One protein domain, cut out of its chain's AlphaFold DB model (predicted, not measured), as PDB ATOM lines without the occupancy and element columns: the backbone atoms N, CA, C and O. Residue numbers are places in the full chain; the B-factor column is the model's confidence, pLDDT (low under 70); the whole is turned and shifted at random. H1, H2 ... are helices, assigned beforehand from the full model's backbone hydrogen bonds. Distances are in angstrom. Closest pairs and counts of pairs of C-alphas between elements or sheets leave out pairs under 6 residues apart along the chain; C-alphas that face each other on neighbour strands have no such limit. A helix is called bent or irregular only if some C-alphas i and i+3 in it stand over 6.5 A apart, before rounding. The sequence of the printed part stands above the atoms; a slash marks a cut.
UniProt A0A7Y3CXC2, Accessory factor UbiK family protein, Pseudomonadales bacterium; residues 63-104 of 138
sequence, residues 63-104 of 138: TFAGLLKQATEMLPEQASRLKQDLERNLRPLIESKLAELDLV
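AT A GLANCE: This is residues 63 to 104 of the 138 residues of the protein "Accessory factor UbiK family protein" of Pseudomonadales bacterium (UniProt A0A7Y3CXC2). One long, kinked helix, H2, runs most of the length of a thin rod, and a much shorter helix, H1, runs back beside the first part of it, so that the two make a lopsided U with a short arm and a long arm. The contacts between the arms are few, and residues 99 to 104, of which 99 and 100 belong to H2, stick out free at the end of the long arm. The printed part has 42 residues with two named helices, H1 then H2 along the chain, and no named strand; the class is all helix. The whole is loose, with a radius of gyration of the C-alphas of 11.9 A, and the C-alphas span 40 by 17 by 8 A.

HOW THE PARTS SIT: H2, residues 77 to 100, has a kink of 40 degrees near residue 85. It is irregular: C-alphas 78 and 81 are 7.8 A apart. H1, residues 64 to 73, is close to H2 but not clearly touching, with 2 pairs of C-alphas within 8 A. Their closest C-alphas, those of Thr 72 and Lys 83, are 6.4 A apart. The two helices run opposite ways at a shallow tilt of 14 degrees, 10.0 A from centre to centre. In H1 every O i to N i+4 pair is within hydrogen-bond range; in H2 16 of 20 are.

IN THESE COORDINATES: H2 measures 33.2 A from C-alpha 77 at (-49.350, 63.352, -4.287) to C-alpha 100 at (-38.162, 68.919, 26.459). H1 begins at C-alpha 64, at (-36.549, 69.821, 11.917), and measures 14.1 A.

THE WHOLE: The C-alphas farthest apart, those of Gln 78 and Val 104, are 40.5 A apart. The printed part has no cut, and the link from H1 to H2 is tight, with 3 residues. The mean pLDDT of the printed part is 72.9; residues 63 to 66, 77 to 79, 98 to 99 and 101 to 104 are under 70.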
ATOM      1  N   THR A  63     -33.349  72.585  10.238       61.91
ATOM      2  CA  THR A  63     -34.432  72.883  11.164       61.91
ATOM      3  C   THR A  63     -35.352  71.703  10.996       61.91
ATOM      4  O   THR A  63     -35.559  71.277   9.864       61.91
ATOM      5  N   PHE A  64     -35.810  71.073  12.068       66.00
ATOM      6  CA  PHE A  64     -36.549  69.821  11.917       66.00
ATOM      7  C   PHE A  64     -37.736  69.979  10.929       66.00
ATOM      8  O   PHE A  64     -38.098  69.056  10.208       66.00
ATOM      9  N   ALA A  65     -38.232  71.214  10.771       65.50
ATOM     10  CA  ALA A  65     -39.074  71.684   9.671       65.50
ATOM     11  C   ALA A  65     -38.588  71.340   8.239       65.50
ATOM     12  O   ALA A  65     -39.389  70.938   7.405       65.50
ATOM     13  N   GLY A  66     -37.303  71.481   7.928       69.69
ATOM     14  CA  GLY A  66     -36.665  71.045   6.686       69.69
ATOM     15  C   GLY A  66     -36.642  69.523   6.514       69.69
ATOM     16  O   GLY A  66     -36.893  69.051   5.409       69.69
ATOM     17  N   LEU A  67     -36.446  68.752   7.593       71.88
ATOM     18  CA  LEU A  67     -36.569  67.285   7.553       71.88
ATOM     19  C   LEU A  67     -38.018  66.853   7.317       71.88
ATOM     20  O   LEU A  67     -38.268  65.961   6.512       71.88
ATOM     21  N   LEU A  68     -38.980  67.522   7.958       72.19
ATOM     22  CA  LEU A  68     -40.405  67.331   7.688       72.19
ATOM     23  C   LEU A  68     -40.741  67.684   6.241       72.19
ATOM     24  O   LEU A  68     -41.415  66.914   5.564       72.19
ATOM     25  N   LYS A  69     -40.229  68.803   5.728       73.94
ATOM     26  CA  LYS A  69     -40.439  69.210   4.338       73.94
ATOM     27  C   LYS A  69     -39.910  68.149   3.372       73.94
ATOM     28  O   LYS A  69     -40.678  67.675   2.542       73.94
ATOM     29  N   GLN A  70     -38.676  67.694   3.562       74.94
ATOM     30  CA  GLN A  70     -38.064  66.649   2.742       74.94
ATOM     31  C   GLN A  70     -38.807  65.309   2.856       74.94
ATOM     32  O   GLN A  70     -39.090  64.673   1.843       74.94
ATOM     33  N   ALA A  71     -39.209  64.906   4.065       71.00
ATOM     34  CA  ALA A  71     -40.023  63.711   4.274       71.00
ATOM     35  C   ALA A  71     -41.361  63.818   3.529       71.00
ATOM     36  O   ALA A  71     -41.772  62.879   2.857       71.00
ATOM     37  N   THR A  72     -42.014  64.979   3.576       70.75
ATOM     38  CA  THR A  72     -43.293  65.213   2.895       70.75
ATOM     39  C   THR A  72     -43.187  65.451   1.386       70.75
ATOM     40  O   THR A  72     -44.214  65.429   0.709       70.75
ATOM     41  N   GLU A  73     -41.993  65.718   0.859       73.75
ATOM     42  CA  GLU A  73     -41.686  65.772  -0.579       73.75
ATOM     43  C   GLU A  73     -41.433  64.368  -1.154       73.75
ATOM     44  O   GLU A  73     -41.603  64.155  -2.350       73.75
ATOM     45  N   MET A  74     -41.091  63.391  -0.304       74.19
ATOM     46  CA  MET A  74     -40.938  61.983  -0.689       74.19
ATOM     47  C   MET A  74     -42.256  61.182  -0.656       74.19
ATOM     48  O   MET A  74     -42.267  60.020  -1.064       74.19
ATOM     49  N   LEU A  75     -43.370  61.769  -0.191       72.31
ATOM     50  CA  LEU A  75     -44.689  61.123  -0.209       72.31
ATOM     51  C   LEU A  75     -45.414  61.351  -1.554       72.31
ATOM     52  O   LEU A  75     -45.359  62.453  -2.097       72.31
ATOM     53  N   PRO A  76     -46.146  60.348  -2.083       72.31
ATOM     54  CA  PRO A  76     -46.910  60.490  -3.322       72.31
ATOM     55  C   PRO A  76     -48.059  61.505  -3.179       72.31
ATOM     56  O   PRO A  76     -48.744  61.538  -2.158       72.31
ATOM     57  N   GLU A  77     -48.328  62.282  -4.235       66.81
ATOM     58  CA  GLU A  77     -49.350  63.352  -4.287       66.81
ATOM     59  C   GLU A  77     -50.757  62.915  -3.821       66.81
ATOM     60  O   GLU A  77     -51.512  63.707  -3.254       66.81
ATOM     61  N   GLN A  78     -51.113  61.632  -3.975       67.06
ATOM     62  CA  GLN A  78     -52.402  61.096  -3.505       67.06
ATOM     63  C   GLN A  78     -52.551  61.123  -1.969       67.06
ATOM     64  O   GLN A  78     -53.668  61.049  -1.456       67.06
ATOM     65  N   ALA A  79     -51.447  61.273  -1.231       69.94
ATOM     66  CA  ALA A  79     -51.405  61.374   0.224       69.94
ATOM     67  C   ALA A  79     -51.360  62.829   0.735       69.94
ATOM     68  O   ALA A  79     -51.128  63.048   1.921       69.94
ATOM     69  N   SER A  80     -51.612  63.837  -0.109       71.81
ATOM     70  CA  SER A  80     -51.541  65.261   0.273       71.81
ATOM     71  C   SER A  80     -52.426  65.632   1.483       71.81
ATOM     72  O   SER A  80     -52.008  66.389   2.359       71.81
ATOM     73  N   ARG A  81     -53.607  65.010   1.626       75.12
ATOM     74  CA  ARG A  81     -54.441  65.159   2.839       75.12
ATOM     75  C   ARG A  81     -53.773  64.576   4.087       75.12
ATOM     76  O   ARG A  81     -53.758  65.221   5.127       75.12
ATOM     77  N   LEU A  82     -53.162  63.396   3.960       74.19
ATOM     78  CA  LEU A  82     -52.408  62.767   5.046       74.19
ATOM     79  C   LEU A  82     -51.184  63.603   5.423       74.19
ATOM     80  O   LEU A  82     -50.894  63.726   6.602       74.19
ATOM     81  N   LYS A  83     -50.507  64.232   4.454       75.38
ATOM     82  CA  LYS A  83     -49.408  65.179   4.696       75.38
ATOM     83  C   LYS A  83     -49.859  66.357   5.558       75.38
ATOM     84  O   LYS A  83     -49.187  66.673   6.535       75.38
ATOM     85  N   GLN A  84     -50.991  66.977   5.226       78.94
ATOM     86  CA  GLN A  84     -51.504  68.132   5.966       78.94
ATOM     87  C   GLN A  84     -51.929  67.761   7.396       78.94
ATOM     88  O   GLN A  84     -51.626  68.490   8.342       78.94
ATOM     89  N   ASP A  85     -52.573  66.606   7.569       79.12
ATOM     90  CA  ASP A  85     -52.951  66.096   8.889       79.12
ATOM     91  C   ASP A  85     -51.731  65.668   9.716       79.12
ATOM     92  O   ASP A  85     -51.684  65.899  10.927       79.12
ATOM     93  N   LEU A  86     -50.718  65.082   9.075       77.81
ATOM     94  CA  LEU A  86     -49.465  64.694   9.714       77.81
ATOM     95  C   LEU A  86     -48.691  65.932  10.176       77.81
ATOM     96  O   LEU A  86     -48.276  65.994  11.327       77.81
ATOM     97  N   GLU A  87     -48.548  66.944   9.321       77.69
ATOM     98  CA  GLU A  87     -47.858  68.189   9.663       77.69
ATOM     99  C   GLU A  87     -48.564  68.918  10.814       77.69
ATOM    100  O   GLU A  87     -47.914  69.328  11.774       77.69
ATOM    101  N   ARG A  88     -49.900  69.004  10.781       81.50
ATOM    102  CA  ARG A  88     -50.692  69.674  11.821       81.50
ATOM    103  C   ARG A  88     -50.578  69.007  13.196       81.50
ATOM    104  O   ARG A  88     -50.611  69.713  14.201       81.50
ATOM    105  N   ASN A  89     -50.462  67.680  13.248       82.19
ATOM    106  CA  ASN A  89     -50.405  66.932  14.509       82.19
ATOM    107  C   ASN A  89     -48.968  66.666  14.992       82.19
ATOM    108  O   ASN A  89     -48.706  66.731  16.191       82.19
ATOM    109  N   LEU A  90     -48.028  66.387  14.084       80.06
ATOM    110  CA  LEU A  90     -46.638  66.089  14.441       80.06
ATOM    111  C   LEU A  90     -45.840  67.339  14.786       80.06
ATOM    112  O   LEU A  90     -44.994  67.276  15.672       80.06
ATOM    113  N   ARG A  91     -46.098  68.474  14.129       79.44
ATOM    114  CA  ARG A  91     -45.367  69.718  14.392       79.44
ATOM    115  C   ARG A  91     -45.434  70.158  15.861       79.44
ATOM    116  O   ARG A  91     -44.367  70.263  16.458       79.44
ATOM    117  N   PRO A  92     -46.614  70.326  16.488       81.69
ATOM    118  CA  PRO A  92     -46.683  70.719  17.896       81.69
ATOM    119  C   PRO A  92     -46.145  69.639  18.848       81.69
ATOM    120  O   PRO A  92     -45.590  69.968  19.892       81.69
ATOM    121  N   LEU A  93     -46.271  68.353  18.495       82.25
ATOM    122  CA  LEU A  93     -45.721  67.250  19.290       82.25
ATOM    123  C   LEU A  93     -44.188  67.252  19.278       82.25
ATOM    124  O   LEU A  93     -43.555  66.957  20.283       82.25
ATOM    125  N   ILE A  94     -43.582  67.573  18.140       75.00
ATOM    126  CA  ILE A  94     -42.129  67.583  17.991       75.00
ATOM    127  C   ILE A  94     -41.545  68.882  18.531       75.00
ATOM    128  O   ILE A  94     -40.510  68.842  19.182       75.00
ATOM    129  N   GLU A  95     -42.226  70.012  18.342       75.50
ATOM    130  CA  GLU A  95     -41.880  71.270  19.009       75.50
ATOM    131  C   GLU A  95     -41.900  71.099  20.538       75.50
ATOM    132  O   GLU A  95     -40.954  71.523  21.200       75.50
ATOM    133  N   SER A  96     -42.893  70.398  21.104       79.69
ATOM    134  CA  SER A  96     -42.917  70.123  22.549       79.69
ATOM    135  C   SER A  96     -41.820  69.153  22.988       79.69
ATOM    136  O   SER A  96     -41.208  69.367  24.029       79.69
ATOM    137  N   LYS A  97     -41.518  68.125  22.185       77.75
ATOM    138  CA  LYS A  97     -40.453  67.161  22.495       77.75
ATOM    139  C   LYS A  97     -39.055  67.748  22.359       77.75
ATOM    140  O   LYS A  97     -38.198  67.414  23.162       77.75
ATOM    141  N   LEU A  98     -38.820  68.630  21.391       69.94
ATOM    142  CA  LEU A  98     -37.557  69.361  21.246       69.94
ATOM    143  C   LEU A  98     -37.368  70.397  22.356       69.94
ATOM    144  O   LEU A  98     -36.240  70.597  22.785       69.94
ATOM    145  N   ALA A  99     -38.447  71.022  22.833       69.81
ATOM    146  CA  ALA A  99     -38.400  71.898  24.005       69.81
ATOM    147  C   ALA A  99     -38.137  71.131  25.316       69.81
ATOM    148  O   ALA A  99     -37.682  71.721  26.289       69.81
ATOM    149  N   GLU A 100     -38.440  69.829  25.342       71.25
ATOM    150  CA  GLU A 100     -38.162  68.919  26.459       71.25
ATOM    151  C   GLU A 100     -36.756  68.292  26.380       71.25
ATOM    152  O   GLU A 100     -36.258  67.777  27.379       71.25
ATOM    153  N   LEU A 101     -36.092  68.338  25.216       68.62
ATOM    154  CA  LEU A 101     -34.670  68.019  25.131       68.62
ATOM    155  C   LEU A 101     -33.892  69.156  25.788       68.62
ATOM    156  O   LEU A 101     -34.070  70.317  25.429       68.62
ATOM    157  N   ASP A 102     -33.025  68.805  26.733       59.28
ATOM    158  CA  ASP A 102     -32.115  69.732  27.400       59.28
ATOM    159  C   ASP A 102     -31.071  70.200  26.375       59.28
ATOM    160  O   ASP A 102     -29.999  69.611  26.207       59.28
ATOM    161  N   LEU A 103     -31.472  71.170  25.550       63.53
ATOM    162  CA  LEU A 103     -30.653  71.767  24.509       63.53
ATOM    163  C   LEU A 103     -29.551  72.556  25.209       63.53
ATOM    164  O   LEU A 103     -29.703  73.751  25.442       63.53
ATOM    165  N   VAL A 104     -28.457  71.863  25.538       60.38
ATOM    166  CA  VAL A 104     -27.243  72.474  26.077       60.38
ATOM    167  C   VAL A 104     -26.808  73.534  25.081       60.38
ATOM    168  O   VAL A 104     -26.399  73.240  23.948       60.38
TER     169      VAL A 104